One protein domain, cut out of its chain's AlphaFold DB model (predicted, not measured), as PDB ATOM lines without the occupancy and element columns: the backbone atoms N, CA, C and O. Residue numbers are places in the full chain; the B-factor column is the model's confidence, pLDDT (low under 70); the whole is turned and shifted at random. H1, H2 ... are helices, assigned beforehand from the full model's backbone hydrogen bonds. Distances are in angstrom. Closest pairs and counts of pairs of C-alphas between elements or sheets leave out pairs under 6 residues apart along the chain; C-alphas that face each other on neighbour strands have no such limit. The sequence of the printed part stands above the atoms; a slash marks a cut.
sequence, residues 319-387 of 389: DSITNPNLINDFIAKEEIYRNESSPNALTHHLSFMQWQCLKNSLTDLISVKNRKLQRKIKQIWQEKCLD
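What this domain is: This is residues 319 to 387 of the 389 residues of the protein "DUF4477 domain-containing protein" of Leptidea sinapis (UniProt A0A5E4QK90). Three helices of similar length lie side by side with their lines at shallow tilts, the chain running back and forth through them: H1, then H2 the opposite way, then H3 opposite to H2. H2 packs on both of the others, and the three centres make a triangle with H1 and H3 held just apart; a long loop, residues 340 to 351, joins H1 to H2, and a tight turn joins H2 to H3. The printed part has 69 residues with three named helices and no named strand, and its class is all helix. It is compact and rounded, with a radius of gyration of the C-alphas of 11.7 A and spans of 34 by 24 by 19 A.

How they stand to each other: H1, residues 324 to 339, and H2, residues 352 to 367, form a helical hairpin. They touch, H1 with residues 324 to 331 alone and H2 with residues 359 to 366 alone. Their closest C-alphas, those of Pro 324 and Ile 366, are 5.2 A apart. They run opposite ways at a shallow tilt of 15 degrees. H2 and H3, residues 373 to 386, form a second helical hairpin and touch, the closest C-alphas being those of Leu 358 and Lys 384 at 6.8 A. They run opposite ways at a shallow tilt of 9 degrees. H1 and H3 are only just apart, at 8.2 A. In H3 every O i to N i+4 pair is within hydrogen-bond range; in H1 11 of 12 are, and in H2 9 of 12.

Where its parts are: H1 begins at C-alpha 324 (136.371, 139.006, 70.106) and is 23.1 A long from first to last C-alpha. H2 begins at C-alpha 352 (144.370, 148.831, 50.557) and measures 23.9 A. H3 measures 18.8 A and ends at C-alpha 386 (152.518, 152.948, 63.905).

The domain as a whole: The two C-alphas farthest apart, those of Ser 341 and Arg 371, are 34.3 A apart. The printed part has no cut. The link from H1 to H2 is long, with 12 residues. The mean pLDDT of the printed part is 93.1, and no printed residue is under 70.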
ATOM      1  N   ASP A 319     141.610 150.965  71.624       94.38
ATOM      2  CA  ASP A 319     141.711 150.678  73.054       94.38
ATOM      3  C   ASP A 319     140.398 150.157  73.664       94.38
ATOM      4  O   ASP A 319     140.428 149.558  74.739       94.38
ATOM      5  N   SER A 320     139.252 150.332  72.990       92.00
ATOM      6  CA  SER A 320     137.949 149.865  73.488       92.00
ATOM      7  C   SER A 320     137.678 148.379  73.204       92.00
ATOM      8  O   SER A 320     136.716 147.808  73.727       92.00
ATOM      9  N   ILE A 321     138.544 147.708  72.435       93.75
ATOM     10  CA  ILE A 321     138.365 146.306  72.051       93.75
ATOM     11  C   ILE A 321     138.787 145.376  73.197       93.75
ATOM     12  O   ILE A 321     139.965 145.086  73.413       93.75
ATOM     13  N   THR A 322     137.805 144.872  73.943       93.44
ATOM     14  CA  THR A 322     138.020 143.914  75.046       93.44
ATOM     15  C   THR A 322     137.634 142.479  74.694       93.44
ATOM     16  O   THR A 322     138.199 141.541  75.255       93.44
ATOM     17  N   ASN A 323     136.720 142.300  73.738       93.12
ATOM     18  CA  ASN A 323     136.098 141.021  73.400       93.12
ATOM     19  C   ASN A 323     136.243 140.698  71.903       93.12
ATOM     20  O   ASN A 323     136.273 141.620  71.089       93.12
ATOM     21  N   PRO A 324     136.252 139.409  71.511       93.94
ATOM     22  CA  PRO A 324     136.371 139.006  70.106       93.94
ATOM     23  C   PRO A 324     135.221 139.529  69.232       93.94
ATOM     24  O   PRO A 324     135.445 139.899  68.087       93.94
ATOM     25  N   ASN A 325     134.010 139.654  69.783       93.81
ATOM     26  CA  ASN A 325     132.877 140.239  69.056       93.81
ATOM     27  C   ASN A 325     133.126 141.715  68.704       93.81
ATOM     28  O   ASN A 325     132.802 142.145  67.603       93.81
ATOM     29  N   LEU A 326     133.797 142.459  69.592       94.31
ATOM     30  CA  LEU A 326     134.144 143.861  69.349       94.31
ATOM     31  C   LEU A 326     135.210 144.015  68.255       94.31
ATOM     32  O   LEU A 326     135.278 145.071  67.638       94.31
ATOM     33  N   ILE A 327     136.013 142.977  67.977       95.44
ATOM     34  CA  ILE A 327     136.944 142.977  66.836       95.44
ATOM     35  C   ILE A 327     136.158 142.997  65.523       95.44
ATOM     36  O   ILE A 327     136.475 143.792  64.643       95.44
ATOM     37  N   ASN A 328     135.120 142.165  65.395       95.25
ATOM     38  CA  ASN A 328     134.277 142.147  64.196       95.25
ATOM     39  C   ASN A 328     133.550 143.477  64.000       95.25
ATOM     40  O   ASN A 328     133.558 144.018  62.895       95.25
ATOM     41  N   ASP A 329     132.987 144.030  65.075       95.88
ATOM     42  CA  ASP A 329     132.304 145.324  65.028       95.88
ATOM     43  C   ASP A 329     133.269 146.451  64.634       95.88
ATOM     44  O   ASP A 329     132.925 147.320  63.830       95.88
ATOM     45  N   PHE A 330     134.497 146.417  65.160       96.31
ATOM     46  CA  PHE A 330     135.556 147.355  64.799       96.31
ATOM     47  C   PHE A 330     135.944 147.238  63.321       96.31
ATOM     48  O   PHE A 330     135.977 148.253  62.626       96.31
ATOM     49  N   ILE A 331     136.194 146.019  62.822       96.94
ATOM     50  CA  ILE A 331     136.554 145.769  61.418       96.94
ATOM     51  C   ILE A 331     135.444 146.258  60.485       96.94
ATOM     52  O   ILE A 331     135.738 146.935  59.503       96.94
ATOM     53  N   ALA A 332     134.182 145.953  60.797       96.56
ATOM     54  CA  ALA A 332     133.044 146.364  59.983       96.56
ATOM     55  C   ALA A 332     132.906 147.894  59.929       96.56
ATOM     56  O   ALA A 332     132.740 148.458  58.848       96.56
ATOM     57  N   LYS A 333     133.028 148.583  61.073       95.69
ATOM     58  CA  LYS A 333     132.976 150.054  61.125       95.69
ATOM     59  C   LYS A 333     134.144 150.704  60.397       95.69
ATOM     60  O   LYS A 333     133.937 151.644  59.637       95.69
ATOM     61  N   GLU A 334     135.355 150.198  60.601       96.69
ATOM     62  CA  GLU A 334     136.548 150.712  59.929       96.69
ATOM     63  C   GLU A 334     136.453 150.509  58.408       96.69
ATOM     64  O   GLU A 334     136.806 151.403  57.645       96.69
ATOM     65  N   GLU A 335     135.903 149.384  57.946       96.69
ATOM     66  CA  GLU A 335     135.654 149.126  56.523       96.69
ATOM     67  C   GLU A 335     134.625 150.100  55.929       96.69
ATOM     68  O   GLU A 335     134.856 150.634  54.843       96.69
ATOM     69  N   ILE A 336     133.543 150.407  56.656       95.88
ATOM     70  CA  ILE A 336     132.575 151.444  56.264       95.88
ATOM     71  C   ILE A 336     133.268 152.812  56.176       95.88
ATOM     72  O   ILE A 336     133.207 153.455  55.129       95.88
ATOM     73  N   TYR A 337     134.004 153.227  57.214       95.69
ATOM     74  CA  TYR A 337     134.689 154.524  57.230       95.69
ATOM     75  C   TYR A 337     135.742 154.664  56.130       95.69
ATOM     76  O   TYR A 337     135.860 155.737  55.536       95.69
ATOM     77  N   ARG A 338     136.480 153.595  55.809       94.88
ATOM     78  CA  ARG A 338     137.432 153.596  54.691       94.88
ATOM     79  C   ARG A 338     136.733 153.721  53.341       94.88
ATOM     80  O   ARG A 338     137.203 154.476  52.495       94.88
ATOM     81  N   ASN A 339     135.627 153.006  53.135       93.31
ATOM     82  CA  ASN A 339     134.877 153.052  51.877       93.31
ATOM     83  C   ASN A 339     134.226 154.422  51.652       93.31
ATOM     84  O   ASN A 339     134.210 154.923  50.530       93.31
ATOM     85  N   GLU A 340     133.754 155.056  52.721       94.56
ATOM     86  CA  GLU A 340     133.204 156.413  52.691       94.56
ATOM     87  C   GLU A 340     134.290 157.504  52.639       94.56
ATOM     88  O   GLU A 340     133.967 158.686  52.559       94.56
ATOM     89  N   SER A 341     135.579 157.130  52.661       85.12
ATOM     90  CA  SER A 341     136.721 158.059  52.747       85.12
ATOM     91  C   SER A 341     136.605 159.040  53.920       85.12
ATOM     92  O   SER A 341     137.006 160.201  53.834       85.12
ATOM     93  N   SER A 342     136.031 158.570  55.027       85.12
ATOM     94  CA  SER A 342     135.801 159.382  56.211       85.12
ATOM     95  C   SER A 342     137.127 159.674  56.925       85.12
ATOM     96  O   SER A 342     137.905 158.743  57.161       85.12
ATOM     97  N   PRO A 343     137.381 160.924  57.363       89.44
ATOM     98  CA  PRO A 343     138.542 161.247  58.199       89.44
ATOM     99  C   PRO A 343     138.518 160.521  59.556       89.44
ATOM    100  O   PRO A 343     139.511 160.532  60.277       89.44
ATOM    101  N   ASN A 344     137.401 159.868  59.896       91.50
ATOM    102  CA  ASN A 344     137.238 159.085  61.117       91.50
ATOM    103  C   ASN A 344     137.856 157.677  61.030       91.50
ATOM    104  O   ASN A 344     137.906 156.984  62.045       91.50
ATOM    105  N   ALA A 345     138.318 157.237  59.852       95.62
ATOM    106  CA  ALA A 345     139.024 155.965  59.715       95.62
ATOM    107  C   ALA A 345     140.403 156.040  60.395       95.62
ATOM    108  O   ALA A 345     141.275 156.829  60.006       95.62
ATOM    109  N   LEU A 346     140.630 155.178  61.389       95.62
ATOM    110  CA  LEU A 346     141.893 155.118  62.134       95.62
ATOM    111  C   LEU A 346     143.071 154.636  61.276       95.62
ATOM    112  O   LEU A 346     144.227 154.862  61.623       95.62
ATOM    113  N   THR A 347     142.777 153.966  60.166       95.62
ATOM    114  CA  THR A 347     143.751 153.356  59.257       95.62
ATOM    115  C   THR A 347     143.841 154.058  57.904       95.62
ATOM    116  O   THR A 347     144.403 153.490  56.969       95.62
ATOM    117  N   HIS A 348     143.308 155.276  57.751       95.00
ATOM    118  CA  HIS A 348     143.285 155.994  56.464       95.00
ATOM    119  C   HIS A 348     144.668 156.134  55.796       95.00
ATOM    120  O   HIS A 348     144.753 156.219  54.574       95.00
ATOM    121  N   HIS A 349     145.750 156.121  56.579       93.38
ATOM    122  CA  HIS A 349     147.135 156.173  56.099       93.38
ATOM    123  C   HIS A 349     147.635 154.862  55.473       93.38
ATOM    124  O   HIS A 349     148.622 154.875  54.742       93.38
ATOM    125  N   LEU A 350     146.979 153.730  55.738       94.56
ATOM    126  CA  LEU A 350     147.350 152.434  55.171       94.56
ATOM    127  C   LEU A 350     146.820 152.281  53.741       94.56
ATOM    128  O   LEU A 350     145.652 152.561  53.462       94.56
ATOM    129  N   SER A 351     147.641 151.727  52.847       93.94
ATOM    130  CA  SER A 351     147.188 151.266  51.529       93.94
ATOM    131  C   SER A 351     146.156 150.136  51.648       93.94
ATOM    132  O   SER A 351     146.073 149.447  52.667       93.94
ATOM    133  N   PHE A 352     145.386 149.893  50.582       93.19
ATOM    134  CA  PHE A 352     144.370 148.831  50.557       93.19
ATOM    135  C   PHE A 352     144.934 147.451  50.942       93.19
ATOM    136  O   PHE A 352     144.323 146.726  51.725       93.19
ATOM    137  N   MET A 353     146.123 147.105  50.443       90.56
ATOM    138  CA  MET A 353     146.760 145.817  50.742       90.56
ATOM    139  C   MET A 353     147.220 145.721  52.200       90.56
ATOM    140  O   MET A 353     147.075 144.668  52.816       90.56
ATOM    141  N   GLN A 354     147.731 146.815  52.771       93.81
ATOM    142  CA  GLN A 354     148.118 146.864  54.184       93.81
ATOM    143  C   GLN A 354     146.897 146.726  55.100       93.81
ATOM    144  O   GLN A 354     146.953 145.994  56.085       93.81
ATOM    145  N   TRP A 355     145.776 147.355  54.738       95.81
ATOM    146  CA  TRP A 355     144.507 147.176  55.442       95.81
ATOM    147  C   TRP A 355     144.010 145.727  55.391       95.81
ATOM    148  O   TRP A 355     143.639 145.187  56.427       95.81
ATOM    149  N   GLN A 356     144.051 145.067  54.228       95.94
ATOM    150  CA  GLN A 356     143.664 143.652  54.123       95.94
ATOM    151  C   GLN A 356     144.553 142.741  54.974       95.94
ATOM    152  O   GLN A 356     144.056 141.834  55.636       95.94
ATOM    153  N   CYS A 357     145.859 143.011  55.012       94.69
ATOM    154  CA  CYS A 357     146.783 142.284  55.879       94.69
ATOM    155  C   CYS A 357     146.415 142.458  57.364       94.69
ATOM    156  O   CYS A 357     146.260 141.466  58.073       94.69
ATOM    157  N   LEU A 358     146.186 143.699  57.812       96.81
ATOM    158  CA  LEU A 358     145.756 143.995  59.181       96.81
ATOM    159  C   LEU A 358     144.412 143.332  59.518       96.81
ATOM    160  O   LEU A 358     144.274 142.743  60.589       96.81
ATOM    161  N   LYS A 359     143.438 143.402  58.604       97.25
ATOM    162  CA  LYS A 359     142.119 142.775  58.744       97.25
ATOM    163  C   LYS A 359     142.255 141.274  58.982       97.25
ATOM    164  O   LYS A 359     141.693 140.784  59.953       97.25
ATOM    165  N   ASN A 360     143.054 140.585  58.167       96.88
ATOM    166  CA  ASN A 360     143.292 139.147  58.312       96.88
ATOM    167  C   ASN A 360     143.948 138.812  59.662       96.88
ATOM    168  O   ASN A 360     143.469 137.943  60.387       96.88
ATOM    169  N   SER A 361     144.977 139.566  60.063       96.69
ATOM    170  CA  SER A 361     145.630 139.361  61.362       96.69
ATOM    171  C   SER A 361     144.682 139.583  62.550       96.69
ATOM    172  O   SER A 361     144.771 138.876  63.553       96.69
ATOM    173  N   LEU A 362     143.756 140.543  62.453       96.44
ATOM    174  CA  LEU A 362     142.729 140.763  63.475       96.44
ATOM    175  C   LEU A 362     141.658 139.662  63.466       96.44
ATOM    176  O   LEU A 362     141.225 139.248  64.541       96.44
ATOM    177  N   THR A 363     141.253 139.151  62.298       96.25
ATOM    178  CA  THR A 363     140.287 138.042  62.218       96.25
ATOM    179  C   THR A 363     140.851 136.740  62.772       96.25
ATOM    180  O   THR A 363     140.136 136.018  63.465       96.25
ATOM    181  N   ASP A 364     142.140 136.471  62.566       95.75
ATOM    182  CA  ASP A 364     142.789 135.269  63.098       95.75
ATOM    183  C   ASP A 364     142.772 135.253  64.634       95.75
ATOM    184  O   ASP A 364     142.599 134.199  65.256       95.75
ATOM    185  N   LEU A 365     142.843 136.430  65.272       94.94
ATOM    186  CA  LEU A 365     142.749 136.562  66.728       94.94
ATOM    187  C   LEU A 365     141.374 136.192  67.303       94.94
ATOM    188  O   LEU A 365     141.303 135.857  68.486       94.94
ATOM    189  N   ILE A 366     140.302 136.202  66.504       94.44
ATOM    190  CA  ILE A 366     138.943 135.844  66.955       94.44
ATOM    191  C   ILE A 366     138.881 134.373  67.381       94.44
ATOM    192  O   ILE A 366     138.176 134.025  68.329       94.44
ATOM    193  N   SER A 367     139.660 133.513  66.720       90.00
ATOM    194  CA  SER A 367     139.723 132.078  67.024       90.00
ATOM    195  C   SER A 367     140.391 131.778  68.375       90.00
ATOM    196  O   SER A 367     140.159 130.729  68.981       90.00
ATOM    197  N   VAL A 368     141.197 132.710  68.892       88.19
ATOM    198  CA  VAL A 368     142.056 132.475  70.049       88.19
ATOM    199  C   VAL A 368     141.370 132.950  71.332       88.19
ATOM    200  O   VAL A 368     141.376 134.134  71.668       88.19
ATOM    201  N   LYS A 369     140.858 132.011  72.137       80.44
ATOM    202  CA  LYS A 369     140.342 132.286  73.494       80.44
ATOM    203  C   LYS A 369     141.489 132.598  74.458       80.44
ATOM    204  O   LYS A 369     141.911 131.744  75.232       80.44
ATOM    205  N   ASN A 370     142.036 133.810  74.400       77.94
ATOM    206  CA  ASN A 370     143.200 134.182  75.201       77.94
ATOM    207  C   ASN A 370     142.942 135.373  76.125       77.94
ATOM    208  O   ASN A 370     142.559 136.451  75.682       77.94
ATOM    209  N   ARG A 371     143.328 135.229  77.401       84.00
ATOM    210  CA  ARG A 371     143.390 136.338  78.379       84.00
ATOM    211  C   ARG A 371     144.348 137.464  77.948       84.00
ATOM    212  O   ARG A 371     144.333 138.544  78.522       84.00
ATOM    213  N   LYS A 372     145.194 137.212  76.941       91.81
ATOM    214  CA  LYS A 372     146.177 138.155  76.383       91.81
ATOM    215  C   LYS A 372     145.709 138.850  75.092       91.81
ATOM    216  O   LYS A 372     146.539 139.475  74.436       91.81
ATOM    217  N   LEU A 373     144.425 138.756  74.724       93.75
ATOM    218  CA  LEU A 373     143.882 139.307  73.472       93.75
ATOM    219  C   LEU A 373     144.249 140.786  73.266       93.75
ATOM    220  O   LEU A 373     144.844 141.132  72.252       93.75
ATOM    221  N   GLN A 374     144.014 141.633  74.270       93.81
ATOM    222  CA  GLN A 374     144.324 143.068  74.197       93.81
ATOM    223  C   GLN A 374     145.804 143.358  73.918       93.81
ATOM    224  O   GLN A 374     146.122 144.252  73.140       93.81
ATOM    225  N   ARG A 375     146.727 142.594  74.523       94.94
ATOM    226  CA  ARG A 375     148.169 142.777  74.287       94.94
ATOM    227  C   ARG A 375     148.546 142.416  72.854       94.94
ATOM    228  O   ARG A 375     149.308 143.150  72.241       94.94
ATOM    229  N   LYS A 376     147.979 141.329  72.317       95.69
ATOM    230  CA  LYS A 376     148.203 140.916  70.925       95.69
ATOM    231  C   LYS A 376     147.641 141.930  69.931       95.69
ATOM    232  O   LYS A 376     148.334 142.274  68.985       95.69
ATOM    233  N   ILE A 377     146.440 142.459  70.179       96.06
ATOM    234  CA  ILE A 377     145.851 143.518  69.345       96.06
ATOM    235  C   ILE A 377     146.759 144.751  69.339       96.06
ATOM    236  O   ILE A 377     147.094 145.245  68.269       96.06
ATOM    237  N   LYS A 378     147.220 145.213  70.513       95.19
ATOM    238  CA  LYS A 378     148.133 146.364  70.607       95.19
ATOM    239  C   LYS A 378     149.457 146.127  69.885       95.19
ATOM    240  O   LYS A 378     149.929 147.035  69.214       95.19
ATOM    241  N   GLN A 379     150.021 144.926  69.988       95.44
ATOM    242  CA  GLN A 379     151.261 144.561  69.304       95.44
ATOM    243  C   GLN A 379     151.095 144.573  67.777       95.44
ATOM    244  O   GLN A 379     151.867 145.238  67.097       95.44
ATOM    245  N   ILE A 380     150.055 143.913  67.250       95.88
ATOM    246  CA  ILE A 380     149.754 143.910  65.806       95.88
ATOM    247  C   ILE A 380     149.488 145.335  65.317       95.88
ATOM    248  O   ILE A 380     149.968 145.734  64.261       95.88
ATOM    249  N   TRP A 381     148.744 146.123  66.096       95.69
ATOM    250  CA  TRP A 381     148.447 147.508  65.749       95.69
ATOM    251  C   TRP A 381     149.705 148.380  65.723       95.69
ATOM    252  O   TRP A 381     149.874 149.179  64.809       95.69
ATOM    253  N   GLN A 382     150.610 148.226  66.690       94.75
ATOM    254  CA  GLN A 382     151.895 148.931  66.700       94.75
ATOM    255  C   GLN A 382     152.732 148.575  65.467       94.75
ATOM    256  O   GLN A 382     153.083 149.470  64.703       94.75
ATOM    257  N   GLU A 383     152.939 147.281  65.226       94.94
ATOM    258  CA  GLU A 383     153.766 146.764  64.129       94.94
ATOM    259  C   GLU A 383     153.226 147.151  62.742       94.94
ATOM    260  O   GLU A 383     153.978 147.472  61.824       94.94
ATOM    261  N   LYS A 384     151.901 147.110  62.551       93.12
ATOM    262  CA  LYS A 384     151.298 147.334  61.229       93.12
ATOM    263  C   LYS A 384     150.862 148.779  60.988       93.12
ATOM    264  O   LYS A 384     150.821 149.190  59.830       93.12
ATOM    265  N   CYS A 385     150.526 149.547  62.031       89.81
ATOM    266  CA  CYS A 385     149.942 150.886  61.878       89.81
ATOM    267  C   CYS A 385     150.845 152.037  62.331       89.81
ATOM    268  O   CYS A 385     150.679 153.132  61.793       89.81
ATOM    269  N   LEU A 386     151.731 151.849  63.318       80.88
ATOM    270  CA  LEU A 386     152.518 152.948  63.905       80.88
ATOM    271  C   LEU A 386     153.938 153.061  63.345       80.88
ATOM    272  O   LEU A 386     154.450 154.175  63.292       80.88
ATOM    273  N   ASP A 387     154.514 151.975  62.826       70.06
ATOM    274  CA  ASP A 387     155.845 151.986  62.191       70.06
ATOM    275  C   ASP A 387     155.893 152.748  60.846       70.06
ATOM    276  O   ASP A 387     156.943 152.860  60.220       70.06
TER     277      ASP A 387